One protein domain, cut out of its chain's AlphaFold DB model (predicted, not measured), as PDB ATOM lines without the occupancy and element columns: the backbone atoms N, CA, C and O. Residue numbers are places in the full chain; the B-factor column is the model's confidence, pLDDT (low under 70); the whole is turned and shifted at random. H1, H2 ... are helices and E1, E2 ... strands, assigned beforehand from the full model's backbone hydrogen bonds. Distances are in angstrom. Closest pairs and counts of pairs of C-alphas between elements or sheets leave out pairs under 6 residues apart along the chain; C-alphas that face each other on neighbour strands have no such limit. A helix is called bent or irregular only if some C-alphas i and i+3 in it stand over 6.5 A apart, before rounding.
ATOM      1  N   HIS A   4     198.705 139.753 158.634       95.00
ATOM      2  CA  HIS A   4     197.973 140.764 159.397       95.00
ATOM      3  C   HIS A   4     198.844 141.297 160.534       95.00
ATOM      4  O   HIS A   4     199.123 140.568 161.487       95.00
ATOM      5  N   ILE A   5     199.307 142.539 160.411       95.19
ATOM      6  CA  ILE A   5     200.272 143.169 161.323       95.19
ATOM      7  C   ILE A   5     199.788 144.585 161.616       95.19
ATOM      8  O   ILE A   5     199.425 145.301 160.694       95.19
ATOM      9  N   ASP A   6     199.744 144.959 162.894       94.44
ATOM     10  CA  ASP A   6     199.279 146.278 163.360       94.44
ATOM     11  C   ASP A   6     197.883 146.699 162.845       94.44
ATOM     12  O   ASP A   6     197.595 147.866 162.611       94.44
ATOM     13  N   GLY A   7     196.987 145.726 162.637       93.69
ATOM     14  CA  GLY A   7     195.650 145.981 162.081       93.69
ATOM     15  C   GLY A   7     195.616 146.143 160.557       93.69
ATOM     16  O   GLY A   7     194.555 146.409 159.994       93.69
ATOM     17  N   GLU A   8     196.750 145.953 159.883       94.62
ATOM     18  CA  GLU A   8     196.878 146.069 158.437       94.62
ATOM     19  C   GLU A   8     197.067 144.707 157.769       94.62
ATOM     20  O   GLU A   8     197.815 143.844 158.236       94.62
ATOM     21  N   TRP A   9     196.418 144.530 156.617       94.25
ATOM     22  CA  TRP A   9     196.644 143.385 155.742       94.25
ATOM     23  C   TRP A   9     197.793 143.670 154.777       94.25
ATOM     24  O   TRP A   9     197.653 144.425 153.816       94.25
ATOM     25  N   ILE A  10     198.924 143.011 154.999       91.88
ATOM     26  CA  ILE A  10     200.133 143.151 154.195       91.88
ATOM     27  C   ILE A  10     200.161 142.043 153.138       91.88
ATOM     28  O   ILE A  10     200.237 140.848 153.440       91.88
ATOM     29  N   SER A  11     200.107 142.451 151.870       86.69
ATOM     30  CA  SER A  11     200.178 141.565 150.704       86.69
ATOM     31  C   SER A  11     200.995 142.191 149.569       86.69
ATOM     32  O   SER A  11     201.315 143.379 149.602       86.69
ATOM     33  N   GLY A  12     201.344 141.395 148.554       76.81
ATOM     34  CA  GLY A  12     202.068 141.876 147.371       76.81
ATOM     35  C   GLY A  12     203.571 142.094 147.591       76.81
ATOM     36  O   GLY A  12     204.151 141.616 148.563       76.81
ATOM     37  N   GLY A  13     204.232 142.777 146.651       73.44
ATOM     38  CA  GLY A  13     205.666 143.106 146.743       73.44
ATOM     39  C   GLY A  13     206.632 142.006 146.287       73.44
ATOM     40  O   GLY A  13     207.775 141.990 146.728       73.44
ATOM     41  N   VAL A  20     199.442 126.107 150.510       96.25
ATOM     42  CA  VAL A  20     198.699 125.293 151.468       96.25
ATOM     43  C   VAL A  20     198.046 124.167 150.688       96.25
ATOM     44  O   VAL A  20     197.201 124.419 149.828       96.25
ATOM     45  N   ILE A  21     198.453 122.938 150.984       98.00
ATOM     46  CA  ILE A  21     198.004 121.737 150.282       98.00
ATOM     47  C   ILE A  21     196.915 121.046 151.106       98.00
ATOM     48  O   ILE A  21     197.052 120.901 152.323       98.00
ATOM     49  N   ASP A  22     195.844 120.615 150.444       97.06
ATOM     50  CA  ASP A  22     194.831 119.742 151.030       97.06
ATOM     51  C   ASP A  22     195.434 118.341 151.264       97.06
ATOM     52  O   ASP A  22     195.835 117.678 150.304       97.06
ATOM     53  N   PRO A  23     195.505 117.848 152.515       96.50
ATOM     54  CA  PRO A  23     196.104 116.545 152.798       96.50
ATOM     55  C   PRO A  23     195.281 115.355 152.275       96.50
ATOM     56  O   PRO A  23     195.795 114.240 152.258       96.50
ATOM     57  N   ALA A  24     194.013 115.551 151.898       97.12
ATOM     58  CA  ALA A  24     193.139 114.497 151.390       97.12
ATOM     59  C   ALA A  24     193.189 114.357 149.861       97.12
ATOM     60  O   ALA A  24     192.969 113.257 149.354       97.12
ATOM     61  N   THR A  25     193.449 115.446 149.133       97.19
ATOM     62  CA  THR A  25     193.410 115.476 147.658       97.19
ATOM     63  C   THR A  25     194.729 115.880 147.004       97.19
ATOM     64  O   THR A  25     194.851 115.759 145.790       97.19
ATOM     65  N   GLU A  26     195.709 116.343 147.785       96.75
ATOM     66  CA  GLU A  26     196.977 116.925 147.316       96.75
ATOM     67  C   GLU A  26     196.814 118.203 146.463       96.75
ATOM     68  O   GLU A  26     197.774 118.693 145.864       96.75
ATOM     69  N   GLU A  27     195.618 118.798 146.431       98.19
ATOM     70  CA  GLU A  27     195.346 120.034 145.695       98.19
ATOM     71  C   GLU A  27     195.796 121.283 146.471       98.19
ATOM     72  O   GLU A  27     195.803 121.320 147.703       98.19
ATOM     73  N   VAL A  28     196.144 122.353 145.750       97.62
ATOM     74  CA  VAL A  28     196.512 123.640 146.361       97.62
ATOM     75  C   VAL A  28     195.254 124.430 146.721       97.62
ATOM     76  O   VAL A  28     194.483 124.819 145.845       97.62
ATOM     77  N   LEU A  29     195.083 124.731 148.009       96.19
ATOM     78  CA  LEU A  29     193.972 125.528 148.536       96.19
ATOM     79  C   LEU A  29     194.237 127.034 148.427       96.19
ATOM     80  O   LEU A  29     193.334 127.814 148.116       96.19
ATOM     81  N   ALA A  30     195.466 127.463 148.726       93.50
ATOM     82  CA  ALA A  30     195.869 128.867 148.704       93.50
ATOM     83  C   ALA A  30     197.395 129.033 148.726       93.50
ATOM     84  O   ALA A  30     198.116 128.139 149.146       93.50
ATOM     85  N   GLU A  31     197.867 130.229 148.373       94.56
ATOM     86  CA  GLU A  31     199.260 130.665 148.544       94.56
ATOM     87  C   GLU A  31     199.371 131.626 149.735       94.56
ATOM     88  O   GLU A  31     198.659 132.646 149.799       94.56
ATOM     89  N   VAL A  32     200.271 131.314 150.671       94.00
ATOM     90  CA  VAL A  32     200.532 132.112 151.875       94.00
ATOM     91  C   VAL A  32     201.886 132.812 151.751       94.00
ATOM     92  O   VAL A  32     202.884 132.157 151.464       94.00
ATOM     93  N   PRO A  33     201.961 134.142 151.943       95.12
ATOM     94  CA  PRO A  33     203.230 134.861 151.875       95.12
ATOM     95  C   PRO A  33     204.126 134.555 153.077       95.12
ATOM     96  O   PRO A  33     203.661 134.505 154.216       95.12
ATOM     97  N   HIS A  34     205.432 134.455 152.837       94.62
ATOM     98  CA  HIS A  34     206.416 134.431 153.914       94.62
ATOM     99  C   HIS A  34     206.622 135.834 154.494       94.62
ATOM    100  O   HIS A  34     206.761 136.822 153.761       94.62
ATOM    101  N   ALA A  35     206.694 135.905 155.823       93.56
ATOM    102  CA  ALA A  35     207.145 137.100 156.517       93.56
ATOM    103  C   ALA A  35     208.631 137.352 156.229       93.56
ATOM    104  O   ALA A  35     209.465 136.445 156.271       93.56
ATOM    105  N   THR A  36     208.951 138.603 155.931       93.38
ATOM    106  CA  THR A  36     210.316 139.118 155.868       93.38
ATOM    107  C   THR A  36     210.760 139.562 157.264       93.38
ATOM    108  O   THR A  36     209.913 139.803 158.128       93.38
ATOM    109  N   PRO A  37     212.070 139.747 157.502       94.88
ATOM    110  CA  PRO A  37     212.550 140.324 158.756       94.88
ATOM    111  C   PRO A  37     211.893 141.669 159.104       94.88
ATOM    112  O   PRO A  37     211.515 141.875 160.249       94.88
ATOM    113  N   GLY A  38     211.648 142.537 158.114       94.19
ATOM    114  CA  GLY A  38     211.000 143.832 158.350       94.19
ATOM    115  C   GLY A  38     209.546 143.720 158.823       94.19
ATOM    116  O   GLY A  38     209.083 144.560 159.588       94.19
ATOM    117  N   ASP A  39     208.831 142.662 158.428       94.38
ATOM    118  CA  ASP A  39     207.486 142.406 158.956       94.38
ATOM    119  C   ASP A  39     207.543 141.970 160.424       94.38
ATOM    120  O   ASP A  39     206.678 142.347 161.211       94.38
ATOM    121  N   LEU A  40     208.570 141.201 160.808       94.75
ATOM    122  CA  LEU A  40     208.784 140.806 162.202       94.75
ATOM    123  C   LEU A  40     209.128 142.017 163.072       94.75
ATOM    124  O   LEU A  40     208.565 142.156 164.155       94.75
ATOM    125  N   ASP A  41     209.988 142.909 162.580       96.81
ATOM    126  CA  ASP A  41     210.323 144.159 163.268       96.81
ATOM    127  C   ASP A  41     209.075 145.033 163.464       96.81
ATOM    128  O   ASP A  41     208.828 145.538 164.562       96.81
ATOM    129  N   HIS A  42     208.240 145.157 162.426       95.88
ATOM    130  CA  HIS A  42     206.974 145.887 162.502       95.88
ATOM    131  C   HIS A  42     206.014 145.253 163.520       95.88
ATOM    132  O   HIS A  42     205.479 145.949 164.385       95.88
ATOM    133  N   ALA A  43     205.843 143.930 163.480       96.50
ATOM    134  CA  ALA A  43     204.989 143.214 164.422       96.50
ATOM    135  C   ALA A  43     205.463 143.369 165.872       96.50
ATOM    136  O   ALA A  43     204.640 143.532 166.775       96.50
ATOM    137  N   LEU A  44     206.778 143.357 166.102       96.75
ATOM    138  CA  LEU A  44     207.353 143.542 167.429       96.75
ATOM    139  C   LEU A  44     207.101 144.959 167.957       96.75
ATOM    140  O   LEU A  44     206.664 145.113 169.099       96.75
ATOM    141  N   ALA A  45     207.324 145.982 167.129       97.19
ATOM    142  CA  ALA A  45     207.077 147.373 167.503       97.19
ATOM    143  C   ALA A  45     205.591 147.631 167.814       97.19
ATOM    144  O   ALA A  45     205.264 148.264 168.823       97.19
ATOM    145  N   ALA A  46     204.691 147.088 166.990       95.94
ATOM    146  CA  ALA A  46     203.246 147.169 167.192       95.94
ATOM    147  C   ALA A  46     202.817 146.492 168.504       95.94
ATOM    148  O   ALA A  46     202.104 147.087 169.318       95.94
ATOM    149  N   ALA A  47     203.312 145.276 168.765       94.00
ATOM    150  CA  ALA A  47     203.023 144.543 169.995       94.00
ATOM    151  C   ALA A  47     203.521 145.287 171.246       94.00
ATOM    152  O   ALA A  47     202.799 145.373 172.241       94.00
ATOM    153  N   GLU A  48     204.725 145.863 171.196       95.06
ATOM    154  CA  GLU A  48     205.278 146.652 172.299       95.06
ATOM    155  C   GLU A  48     204.438 147.910 172.573       95.06
ATOM    156  O   GLU A  48     204.114 148.219 173.724       95.06
ATOM    157  N   SER A  49     204.042 148.625 171.516       92.56
ATOM    158  CA  SER A  49     203.171 149.798 171.613       92.56
ATOM    159  C   SER A  49     201.818 149.448 172.235       92.56
ATOM    160  O   SER A  49     201.400 150.079 173.211       92.56
ATOM    161  N   GLY A  50     201.171 148.389 171.740       91.06
ATOM    162  CA  GLY A  50     199.885 147.915 172.245       91.06
ATOM    163  C   GLY A  50     199.948 147.485 173.710       91.06
ATOM    164  O   GLY A  50     199.084 147.862 174.502       91.06
ATOM    165  N   PHE A  51     201.011 146.773 174.103       90.19
ATOM    166  CA  PHE A  51     201.222 146.374 175.495       90.19
ATOM    167  C   PHE A  51     201.393 147.581 176.425       90.19
ATOM    168  O   PHE A  51     200.866 147.576 177.534       90.19
ATOM    169  N   ARG A  52     202.096 148.636 175.988       91.50
ATOM    170  CA  ARG A  52     202.217 149.878 176.770       91.50
ATOM    171  C   ARG A  52     200.896 150.637 176.880       91.50
ATOM    172  O   ARG A  52     200.608 151.184 177.940       91.50
ATOM    173  N   ALA A  53     200.118 150.692 175.801       89.62
ATOM    174  CA  ALA A  53     198.865 151.445 175.751       89.62
ATOM    175  C   ALA A  53     197.747 150.791 176.577       89.62
ATOM    176  O   ALA A  53     196.962 151.480 177.227       89.62
ATOM    177  N   SER A  54     197.682 149.461 176.565       83.38
ATOM    178  CA  SER A  54     196.706 148.680 177.319       83.38
ATOM    179  C   SER A  54     197.393 147.447 177.908       83.38
ATOM    180  O   SER A  54     197.214 146.338 177.390       83.38
TER     181      SER A  54
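This is residues 4 to 13 and 20 to 54 of the 73 residues of the protein "Aldehyde dehydrogenase family protein" of Streptosporangiales bacterium (UniProt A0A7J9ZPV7). An open, elongated model: a small hook of residues 4 to 10, ending in strand E1, lies beside helix H1 toward one end, and a narrow loop of residues 20 to 33, which folds back on itself into strand E2, reaches out to the other end. After E2 the printed part turns through a tight link into H1, and the three named elements share no common core. The 45 printed residues hold two named strands and one named helix in the order E1, E2, H1; the class is mixed, helices and strands, and no two named strands pair. The whole is extended, with a radius of gyration of the C-alphas of 15.1 A and spans of 46 by 24 by 15 A.

Strand E1, residues 8 to 10, pairs with no named strand, but its residues 8 to 9 pair antiparallel with residues 4 to 5. Strand E2, residues 28 to 33, also pairs with no named strand; its residues 28 to 30 pair antiparallel with residues 20 to 21. Helix H1, residues 37 to 53, has every O i to N i+4 pair within hydrogen-bond range. E1 is apart from H1 and from E2, and E2 is apart from H1, with no C-alpha of the one within 8 A of the other.

E1, Glu 8 to Ile 10, begins at C-alpha 8 at (196.878, 146.069, 158.437). E2, Val 28 to Pro 33, is 14.2 A long from first to last C-alpha. H1, Pro 37 to Ala 53, is 24.5 A long, from C-alpha 37 at (212.550, 140.324, 158.756) to C-alpha 53 at (198.865, 151.445, 175.751), and is not bent.

The C-alphas farthest apart are those of Thr 25 and Ala 53, at 46.0 A. Residues 14 to 19 are cut out; C-alphas 13 and 20 are 19.7 A apart across the cut, which lies in the link from E1 to E2. The mean pLDDT of the printed part is 93.6, and no printed residue is under 70.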